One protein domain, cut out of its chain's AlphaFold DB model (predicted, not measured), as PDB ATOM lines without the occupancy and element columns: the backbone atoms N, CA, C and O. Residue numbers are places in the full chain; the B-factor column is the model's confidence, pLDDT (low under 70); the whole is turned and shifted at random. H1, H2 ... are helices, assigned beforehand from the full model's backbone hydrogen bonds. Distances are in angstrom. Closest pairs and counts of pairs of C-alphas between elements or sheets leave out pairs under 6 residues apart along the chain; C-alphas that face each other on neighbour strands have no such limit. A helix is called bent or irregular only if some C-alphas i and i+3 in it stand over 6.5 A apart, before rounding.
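What this domain is: This is residues 98 to 170 of the 224 residues of an uncharacterized protein of Tanacetum cinerariifolium (UniProt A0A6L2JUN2). Two long helices, H1 and H3, run side by side in opposite directions as the two arms of a long, narrow hairpin, with the short helix H2 and the residues after it making the turn at one end. The pairing of the arms is loose: H1 and H3 are near each other along part of their length, but no helix touches another. The printed part has 73 residues with three named helices, in the order H1, H2, H3, and no named strand; its class is all helix. It is extended, with a radius of gyration of the C-alphas of 17.8 A, and its outline is a rod spanning 61 by 21 by 10 A.

Where its parts are: Find C-alpha 98 at (0.110, 67.509, -30.086); from there H1 runs over residues 98 to 128, 44.7 A from first to last C-alpha, to C-alpha 128 at (22.461, 41.670, -1.336). Next look at residues 131 to 134, which are H2; it is neither bent nor irregular, but only just: its first and last C-alphas are 6.5 A apart. Then go to C-alpha 140 at (27.653, 25.526, -4.852), where H3 begins; it covers residues 140 to 170, 45.5 A from first to last C-alpha, and ends at C-alpha 170 at (13.413, 58.211, -33.193).

How they stand to each other: Compare H1 with H3 first: they are near each other, with 11 pairs of C-alphas within 10 A but no pair within 8 A. The N-to-C direction of H1 has the components 0.53, -0.53 and 0.66, and that of H3 has -0.37, 0.69 and -0.63. At the end of H1, a tight link of 2 residues leads to H2, and H1 and H2 meet only through their link. A tight link of 5 residues leads on to H3, and H2 and H3 are apart. In the backbone of H1 and H3 every O i to N i+4 pair is within hydrogen-bond range; H2, with four residues, is too short for such a pair, and its one O i to N i+3 pair is not within range.

The domain as a whole: The two C-alphas farthest apart, those of Thr 98 and Thr 137, are 60.7 A apart, while the first and last printed C-alphas, those of Thr 98 and Lys 170, are 16.5 A apart. Look for the stretches that stand free: residues 98 to 103 of H1; residues 126 to 131, of which 126 to 128 belong to H1; residues 134 to 140; and residues 145 to 151 of H3. The printed part has no cut, and no link is long. In this predicted model the mean pLDDT of the printed part is 70.0; 30 residues are under 70, among them residues 121 to 142.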
ATOM      1  N   THR A  98       0.331  67.909 -31.478       61.56
ATOM      2  CA  THR A  98       0.110  67.509 -30.086       61.56
ATOM      3  C   THR A  98       0.665  66.119 -29.761       61.56
ATOM      4  O   THR A  98       1.345  65.984 -28.746       61.56
ATOM      5  N   GLU A  99       0.498  65.119 -30.634       59.88
ATOM      6  CA  GLU A  99       1.044  63.764 -30.430       59.88
ATOM      7  C   GLU A  99       2.578  63.768 -30.381       59.88
ATOM      8  O   GLU A  99       3.184  63.033 -29.605       59.88
ATOM      9  N   ILE A 100       3.229  64.626 -31.173       64.38
ATOM     10  CA  ILE A 100       4.697  64.721 -31.201       64.38
ATOM     11  C   ILE A 100       5.223  65.329 -29.893       64.38
ATOM     12  O   ILE A 100       6.220  64.865 -29.333       64.38
ATOM     13  N   ALA A 101       4.547  66.361 -29.382       67.56
ATOM     14  CA  ALA A 101       4.914  67.003 -28.126       67.56
ATOM     15  C   ALA A 101       4.672  66.086 -26.914       67.56
ATOM     16  O   ALA A 101       5.489  66.064 -25.988       67.56
ATOM     17  N   GLU A 102       3.587  65.309 -26.919       75.12
ATOM     18  CA  GLU A 102       3.308  64.310 -25.885       75.12
ATOM     19  C   GLU A 102       4.318  63.164 -25.912       75.12
ATOM     20  O   GLU A 102       4.907  62.864 -24.873       75.12
ATOM     21  N   ALA A 103       4.623  62.620 -27.093       68.69
ATOM     22  CA  ALA A 103       5.627  61.572 -27.249       68.69
ATOM     23  C   ALA A 103       7.012  62.017 -26.744       68.69
ATOM     24  O   ALA A 103       7.724  61.250 -26.096       68.69
ATOM     25  N   HIS A 104       7.392  63.279 -26.972       69.25
ATOM     26  CA  HIS A 104       8.652  63.823 -26.463       69.25
ATOM     27  C   HIS A 104       8.667  63.953 -24.928       69.25
ATOM     28  O   HIS A 104       9.661  63.612 -24.282       69.25
ATOM     29  N   LYS A 105       7.563  64.403 -24.316       75.19
ATOM     30  CA  LYS A 105       7.435  64.466 -22.850       75.19
ATOM     31  C   LYS A 105       7.457  63.071 -22.224       75.19
ATOM     32  O   LYS A 105       8.075  62.877 -21.177       75.19
ATOM     33  N   GLU A 106       6.798  62.105 -22.854       76.88
ATOM     34  CA  GLU A 106       6.795  60.714 -22.412       76.88
ATOM     35  C   GLU A 106       8.191  60.089 -22.515       76.88
ATOM     36  O   GLU A 106       8.642  59.465 -21.558       76.88
ATOM     37  N   ALA A 107       8.933  60.369 -23.590       67.69
ATOM     38  CA  ALA A 107      10.321  59.937 -23.747       67.69
ATOM     39  C   ALA A 107      11.248  60.468 -22.639       67.69
ATOM     40  O   ALA A 107      12.057  59.718 -22.092       67.69
ATOM     41  N   ILE A 108      11.117  61.746 -22.261       75.38
ATOM     42  CA  ILE A 108      11.893  62.330 -21.152       75.38
ATOM     43  C   ILE A 108      11.556  61.630 -19.830       75.38
ATOM     44  O   ILE A 108      12.451  61.317 -19.044       75.38
ATOM     45  N   ARG A 109      10.271  61.347 -19.592       80.12
ATOM     46  CA  ARG A 109       9.804  60.669 -18.378       80.12
ATOM     47  C   ARG A 109      10.309  59.225 -18.307       80.12
ATOM     48  O   ARG A 109      10.815  58.805 -17.269       80.12
ATOM     49  N   ALA A 110      10.239  58.499 -19.423       68.62
ATOM     50  CA  ALA A 110      10.757  57.142 -19.552       68.62
ATOM     51  C   ALA A 110      12.270  57.090 -19.301       68.62
ATOM     52  O   ALA A 110      12.743  56.216 -18.577       68.62
ATOM     53  N   ARG A 111      13.023  58.078 -19.802       76.81
ATOM     54  CA  ARG A 111      14.462  58.195 -19.536       76.81
ATOM     55  C   ARG A 111      14.765  58.376 -18.046       76.81
ATOM     56  O   ARG A 111      15.633  57.691 -17.522       76.81
ATOM     57  N   GLY A 112      14.014  59.232 -17.352       74.50
ATOM     58  CA  GLY A 112      14.161  59.407 -15.903       74.50
ATOM     59  C   GLY A 112      13.836  58.142 -15.099       74.50
ATOM     60  O   GLY A 112      14.502  57.851 -14.106       74.50
ATOM     61  N   HIS A 113      12.842  57.360 -15.531       73.06
ATOM     62  CA  HIS A 113      12.537  56.062 -14.919       73.06
ATOM     63  C   HIS A 113      13.640  55.030 -15.163       73.06
ATOM     64  O   HIS A 113      13.980  54.293 -14.240       73.06
ATOM     65  N   LEU A 114      14.224  55.006 -16.362       70.00
ATOM     66  CA  LEU A 114      15.340  54.122 -16.688       70.00
ATOM     67  C   LEU A 114      16.577  54.446 -15.843       70.00
ATOM     68  O   LEU A 114      17.158  53.539 -15.258       70.00
ATOM     69  N   ASP A 115      16.945  55.724 -15.718       71.56
ATOM     70  CA  ASP A 115      18.095  56.142 -14.907       71.56
ATOM     71  C   ASP A 115      17.892  55.786 -13.422       71.56
ATOM     72  O   ASP A 115      18.801  55.265 -12.770       71.56
ATOM     73  N   ARG A 116      16.671  55.972 -12.897       73.31
ATOM     74  CA  ARG A 116      16.307  55.543 -11.537       73.31
ATOM     75  C   ARG A 116      16.390  54.027 -11.375       73.31
ATOM     76  O   ARG A 116      16.943  53.554 -10.389       73.31
ATOM     77  N   PHE A 117      15.862  53.273 -12.332       73.25
ATOM     78  CA  PHE A 117      15.882  51.814 -12.299       73.25
ATOM     79  C   PHE A 117      17.313  51.267 -12.358       73.25
ATOM     80  O   PHE A 117      17.663  50.377 -11.588       73.25
ATOM     81  N   ILE A 118      18.170  51.831 -13.213       73.19
ATOM     82  CA  ILE A 118      19.595  51.477 -13.282       73.19
ATOM     83  C   ILE A 118      20.272  51.730 -11.932       73.19
ATOM     84  O   ILE A 118      21.035  50.883 -11.462       73.19
ATOM     85  N   TRP A 119      19.979  52.861 -11.292       74.31
ATOM     86  CA  TRP A 119      20.526  53.195  -9.981       74.31
ATOM     87  C   TRP A 119      20.036  52.242  -8.877       74.31
ATOM     88  O   TRP A 119      20.857  51.685  -8.149       74.31
ATOM     89  N   GLU A 120      18.729  51.966  -8.800       70.06
ATOM     90  CA  GLU A 120      18.150  51.020  -7.833       70.06
ATOM     91  C   GLU A 120      18.704  49.605  -8.017       70.06
ATOM     92  O   GLU A 120      19.096  48.955  -7.047       70.06
ATOM     93  N   MET A 121      18.809  49.136  -9.262       64.44
ATOM     94  CA  MET A 121      19.378  47.824  -9.554       64.44
ATOM     95  C   MET A 121      20.860  47.762  -9.187       64.44
ATOM     96  O   MET A 121      21.301  46.752  -8.646       64.44
ATOM     97  N   SER A 122      21.622  48.835  -9.411       63.69
ATOM     98  CA  SER A 122      23.030  48.912  -8.996       63.69
ATOM     99  C   SER A 122      23.178  48.827  -7.471       63.69
ATOM    100  O   SER A 122      24.057  48.124  -6.977       63.69
ATOM    101  N   PHE A 123      22.273  49.461  -6.722       63.56
ATOM    102  CA  PHE A 123      22.264  49.448  -5.258       63.56
ATOM    103  C   PHE A 123      21.857  48.092  -4.659       63.56
ATOM    104  O   PHE A 123      22.512  47.596  -3.744       63.56
ATOM    105  N   VAL A 124      20.810  47.453  -5.195       60.56
ATOM    106  CA  VAL A 124      20.379  46.104  -4.771       60.56
ATOM    107  C   VAL A 124      21.491  45.081  -5.015       60.56
ATOM    108  O   VAL A 124      21.731  44.199  -4.193       60.56
ATOM    109  N   ILE A 125      22.226  45.237  -6.117       59.00
ATOM    110  CA  ILE A 125      23.402  44.422  -6.420       59.00
ATOM    111  C   ILE A 125      24.502  44.637  -5.368       59.00
ATOM    112  O   ILE A 125      25.097  43.660  -4.928       59.00
ATOM    113  N   GLU A 126      24.773  45.859  -4.911       60.00
ATOM    114  CA  GLU A 126      25.807  46.090  -3.888       60.00
ATOM    115  C   GLU A 126      25.422  45.583  -2.488       60.00
ATOM    116  O   GLU A 126      26.295  45.095  -1.764       60.00
ATOM    117  N   GLN A 127      24.142  45.646  -2.103       56.91
ATOM    118  CA  GLN A 127      23.709  45.291  -0.743       56.91
ATOM    119  C   GLN A 127      23.406  43.800  -0.525       56.91
ATOM    120  O   GLN A 127      23.737  43.279   0.539       56.91
ATOM    121  N   ASP A 128      22.861  43.082  -1.513       50.78
ATOM    122  CA  ASP A 128      22.461  41.670  -1.336       50.78
ATOM    123  C   ASP A 128      23.607  40.662  -1.582       50.78
ATOM    124  O   ASP A 128      23.477  39.461  -1.324       50.78
ATOM    125  N   ILE A 129      24.758  41.119  -2.089       55.28
ATOM    126  CA  ILE A 129      25.896  40.250  -2.443       55.28
ATOM    127  C   ILE A 129      26.704  39.738  -1.233       55.28
ATOM    128  O   ILE A 129      27.095  38.565  -1.258       55.28
ATOM    129  N   PRO A 130      26.983  40.524  -0.175       55.47
ATOM    130  CA  PRO A 130      27.783  40.036   0.951       55.47
ATOM    131  C   PRO A 130      27.033  39.048   1.855       55.47
ATOM    132  O   PRO A 130      27.654  38.159   2.440       55.47
ATOM    133  N   GLU A 131      25.705  39.166   1.969       53.94
ATOM    134  CA  GLU A 131      24.913  38.384   2.931       53.94
ATOM    135  C   GLU A 131      24.765  36.904   2.528       53.94
ATOM    136  O   GLU A 131      24.667  36.021   3.383       53.94
ATOM    137  N   LEU A 132      24.872  36.601   1.229       53.06
ATOM    138  CA  LEU A 132      24.842  35.237   0.686       53.06
ATOM    139  C   LEU A 132      26.184  34.485   0.791       53.06
ATOM    140  O   LEU A 132      26.206  33.267   0.620       53.06
ATOM    141  N   MET A 133      27.300  35.160   1.104       51.41
ATOM    142  CA  MET A 133      28.636  34.535   1.175       51.41
ATOM    143  C   MET A 133      28.896  33.728   2.457       51.41
ATOM    144  O   MET A 133      29.864  32.972   2.527       51.41
ATOM    145  N   ASN A 134      28.037  33.830   3.474       56.84
ATOM    146  CA  ASN A 134      28.288  33.195   4.774       56.84
ATOM    147  C   ASN A 134      27.811  31.730   4.870       56.84
ATOM    148  O   ASN A 134      27.901  31.123   5.938       56.84
ATOM    149  N   GLY A 135      27.326  31.132   3.772       57.59
ATOM    150  CA  GLY A 135      26.673  29.819   3.776       57.59
ATOM    151  C   GLY A 135      27.120  28.833   2.688       57.59
ATOM    152  O   GLY A 135      26.356  28.546   1.780       57.59
ATOM    153  N   SER A 136      28.268  28.176   2.897       53.91
ATOM    154  CA  SER A 136      28.539  26.767   2.519       53.91
ATOM    155  C   SER A 136      28.966  26.371   1.078       53.91
ATOM    156  O   SER A 136      28.168  26.231   0.157       53.91
ATOM    157  N   THR A 137      30.196  25.825   1.025       50.19
ATOM    158  CA  THR A 137      30.692  24.685   0.210       50.19
ATOM    159  C   THR A 137      30.876  24.844  -1.313       50.19
ATOM    160  O   THR A 137      30.053  24.353  -2.077       50.19
ATOM    161  N   VAL A 138      32.048  25.353  -1.733       55.22
ATOM    162  CA  VAL A 138      33.040  24.953  -2.787       55.22
ATOM    163  C   VAL A 138      32.565  24.381  -4.150       55.22
ATOM    164  O   VAL A 138      33.255  24.547  -5.153       55.22
ATOM    165  N   LYS A 139      31.418  23.705  -4.254       54.44
ATOM    166  CA  LYS A 139      30.755  23.335  -5.522       54.44
ATOM    167  C   LYS A 139      29.442  24.088  -5.767       54.44
ATOM    168  O   LYS A 139      29.034  24.164  -6.922       54.44
ATOM    169  N   GLY A 140      28.806  24.629  -4.725       55.16
ATOM    170  CA  GLY A 140      27.653  25.526  -4.852       55.16
ATOM    171  C   GLY A 140      28.052  26.857  -5.484       55.16
ATOM    172  O   GLY A 140      27.417  27.283  -6.441       55.16
ATOM    173  N   ASP A 141      29.180  27.417  -5.045       62.84
ATOM    174  CA  ASP A 141      29.674  28.741  -5.446       62.84
ATOM    175  C   ASP A 141      29.736  28.924  -6.969       62.84
ATOM    176  O   ASP A 141      29.161  29.866  -7.500       62.84
ATOM    177  N   ARG A 142      30.285  27.951  -7.713       69.44
ATOM    178  CA  ARG A 142      30.406  28.051  -9.180       69.44
ATOM    179  C   ARG A 142      29.057  28.114  -9.907       69.44
ATOM    180  O   ARG A 142      28.949  28.794 -10.923       69.44
ATOM    181  N   LEU A 143      28.048  27.376  -9.439       73.06
ATOM    182  CA  LEU A 143      26.723  27.394 -10.066       73.06
ATOM    183  C   LEU A 143      25.999  28.705  -9.742       73.06
ATOM    184  O   LEU A 143      25.366  29.293 -10.616       73.06
ATOM    185  N   THR A 144      26.123  29.178  -8.504       74.31
ATOM    186  CA  THR A 144      25.552  30.452  -8.064       74.31
ATOM    187  C   THR A 144      26.181  31.628  -8.816       74.31
ATOM    188  O   THR A 144      25.465  32.524  -9.263       74.31
ATOM    189  N   ASP A 145      27.494  31.577  -9.053       77.12
ATOM    190  CA  ASP A 145      28.233  32.563  -9.844       77.12
ATOM    191  C   ASP A 145      27.748  32.617 -11.291       77.12
ATOM    192  O   ASP A 145      27.467  33.697 -11.803       77.12
ATOM    193  N   GLN A 146      27.554  31.457 -11.925       72.44
ATOM    194  CA  GLN A 146      27.025  31.374 -13.288       72.44
ATOM    195  C   GLN A 146      25.586  31.890 -13.391       72.44
ATOM    196  O   GLN A 146      25.241  32.573 -14.351       72.44
ATOM    197  N   ILE A 147      24.735  31.589 -12.406       74.44
ATOM    198  CA  ILE A 147      23.359  32.102 -12.370       74.44
ATOM    199  C   ILE A 147      23.362  33.627 -12.221       74.44
ATOM    200  O   ILE A 147      22.571  34.308 -12.870       74.44
ATOM    201  N   ARG A 148      24.256  34.172 -11.394       74.06
ATOM    202  CA  ARG A 148      24.419  35.616 -11.208       74.06
ATOM    203  C   ARG A 148      24.914  36.301 -12.478       74.06
ATOM    204  O   ARG A 148      24.329  37.300 -12.884       74.06
ATOM    205  N   GLU A 149      25.930  35.742 -13.125       76.44
ATOM    206  CA  GLU A 149      26.443  36.241 -14.399       76.44
ATOM    207  C   GLU A 149      25.339  36.233 -15.465       76.44
ATOM    208  O   GLU A 149      25.050  37.264 -16.063       76.44
ATOM    209  N   LEU A 150      24.614  35.122 -15.629       74.62
ATOM    210  CA  LEU A 150      23.505  35.041 -16.585       74.62
ATOM    211  C   LEU A 150      22.396  36.062 -16.302       74.62
ATOM    212  O   LEU A 150      21.871  36.657 -17.240       74.62
ATOM    213  N   ARG A 151      22.056  36.303 -15.031       77.81
ATOM    214  CA  ARG A 151      21.080  37.337 -14.649       77.81
ATOM    215  C   ARG A 151      21.567  38.742 -14.994       77.81
ATOM    216  O   ARG A 151      20.796  39.519 -15.545       77.81
ATOM    217  N   HIS A 152      22.836  39.045 -14.732       76.56
ATOM    218  CA  HIS A 152      23.445  40.316 -15.122       76.56
ATOM    219  C   HIS A 152      23.431  40.504 -16.647       76.56
ATOM    220  O   HIS A 152      23.042  41.557 -17.148       76.56
ATOM    221  N   HIS A 153      23.801  39.465 -17.399       71.94
ATOM    222  CA  HIS A 153      23.772  39.493 -18.859       71.94
ATOM    223  C   HIS A 153      22.356  39.687 -19.410       71.94
ATOM    224  O   HIS A 153      22.191  40.446 -20.362       71.94
ATOM    225  N   LEU A 154      21.348  39.047 -18.809       77.94
ATOM    226  CA  LEU A 154      19.948  39.212 -19.197       77.94
ATOM    227  C   LEU A 154      19.470  40.650 -18.956       77.94
ATOM    228  O   LEU A 154      18.993  41.281 -19.890       77.94
ATOM    229  N   ALA A 155      19.683  41.190 -17.753       77.94
ATOM    230  CA  ALA A 155      19.300  42.564 -17.425       77.94
ATOM    231  C   ALA A 155      20.009  43.588 -18.329       77.94
ATOM    232  O   ALA A 155      19.387  44.503 -18.864       77.94
ATOM    233  N   SER A 156      21.311  43.403 -18.577       75.75
ATOM    234  CA  SER A 156      22.058  44.259 -19.505       75.75
ATOM    235  C   SER A 156      21.522  44.159 -20.938       75.75
ATOM    236  O   SER A 156      21.461  45.166 -21.644       75.75
ATOM    237  N   ALA A 157      21.123  42.965 -21.380       72.06
ATOM    238  CA  ALA A 157      20.538  42.763 -22.700       72.06
ATOM    239  C   ALA A 157      19.150  43.409 -22.827       72.06
ATOM    240  O   ALA A 157      18.872  44.008 -23.864       72.06
ATOM    241  N   GLU A 158      18.314  43.340 -21.788       78.88
ATOM    242  CA  GLU A 158      16.996  43.991 -21.747       78.88
ATOM    243  C   GLU A 158      17.123  45.515 -21.863       78.88
ATOM    244  O   GLU A 158      16.495  46.111 -22.736       78.88
ATOM    245  N   ILE A 159      18.033  46.130 -21.100       77.81
ATOM    246  CA  ILE A 159      18.311  47.572 -21.193       77.81
ATOM    247  C   ILE A 159      18.786  47.948 -22.605       77.81
ATOM    248  O   ILE A 159      18.302  48.909 -23.201       77.81
ATOM    249  N   ARG A 160      19.727  47.184 -23.179       73.88
ATOM    250  CA  ARG A 160      20.235  47.445 -24.539       73.88
ATOM    251  C   ARG A 160      19.142  47.322 -25.597       73.88
ATOM    252  O   ARG A 160      19.152  48.085 -26.561       73.88
ATOM    253  N   LEU A 161      18.227  46.367 -25.436       81.50
ATOM    254  CA  LEU A 161      17.092  46.191 -26.335       81.50
ATOM    255  C   LEU A 161      16.144  47.390 -26.264       81.50
ATOM    256  O   LEU A 161      15.700  47.877 -27.301       81.50
ATOM    257  N   GLU A 162      15.861  47.888 -25.064       83.62
ATOM    258  CA  GLU A 162      14.996  49.051 -24.875       83.62
ATOM    259  C   GLU A 162      15.600  50.324 -25.484       83.62
ATOM    260  O   GLU A 162      14.917  51.035 -26.224       83.62
ATOM    261  N   VAL A 163      16.907  50.544 -25.302       79.94
ATOM    262  CA  VAL A 163      17.642  51.636 -25.966       79.94
ATOM    263  C   VAL A 163      17.569  51.507 -27.492       79.94
ATOM    264  O   VAL A 163      17.246  52.476 -28.177       79.94
ATOM    265  N   ALA A 164      17.799  50.310 -28.038       81.75
ATOM    266  CA  ALA A 164      17.728  50.087 -29.481       81.75
ATOM    267  C   ALA A 164      16.320  50.344 -30.051       81.75
ATOM    268  O   ALA A 164      16.186  50.912 -31.137       81.75
ATOM    269  N   ASN A 165      15.269  49.966 -29.317       83.50
ATOM    270  CA  ASN A 165      13.886  50.242 -29.706       83.50
ATOM    271  C   ASN A 165      13.585  51.747 -29.708       83.50
ATOM    272  O   ASN A 165      12.928  52.243 -30.626       83.50
ATOM    273  N   PHE A 166      14.091  52.480 -28.714       87.50
ATOM    274  CA  PHE A 166      13.959  53.933 -28.653       87.50
ATOM    275  C   PHE A 166      14.651  54.621 -29.839       87.50
ATOM    276  O   PHE A 166      14.039  55.443 -30.526       87.50
ATOM    277  N   ASP A 167      15.891  54.236 -30.139       87.19
ATOM    278  CA  ASP A 167      16.640  54.771 -31.280       87.19
ATOM    279  C   ASP A 167      15.936  54.474 -32.612       87.19
ATOM    280  O   ASP A 167      15.827  55.346 -33.481       87.19
ATOM    281  N   GLN A 168      15.389  53.264 -32.768       87.19
ATOM    282  CA  GLN A 168      14.608  52.890 -33.945       87.19
ATOM    283  C   GLN A 168      13.353  53.759 -34.097       87.19
ATOM    284  O   GLN A 168      13.028  54.187 -35.210       87.19
ATOM    285  N   TYR A 169      12.641  54.020 -32.998       88.06
ATOM    286  CA  TYR A 169      11.471  54.893 -33.004       88.06
ATOM    287  C   TYR A 169      11.846  56.317 -33.426       88.06
ATOM    288  O   TYR A 169      11.234  56.865 -34.344       88.06
ATOM    289  N   LYS A 170      12.910  56.880 -32.842       92.00
ATOM    290  CA  LYS A 170      13.413  58.211 -33.193       92.00
ATOM    291  C   LYS A 170      13.755  58.318 -34.681       92.00
ATOM    292  O   LYS A 170      13.295  59.241 -35.352       92.00
TER     293      LYS A 170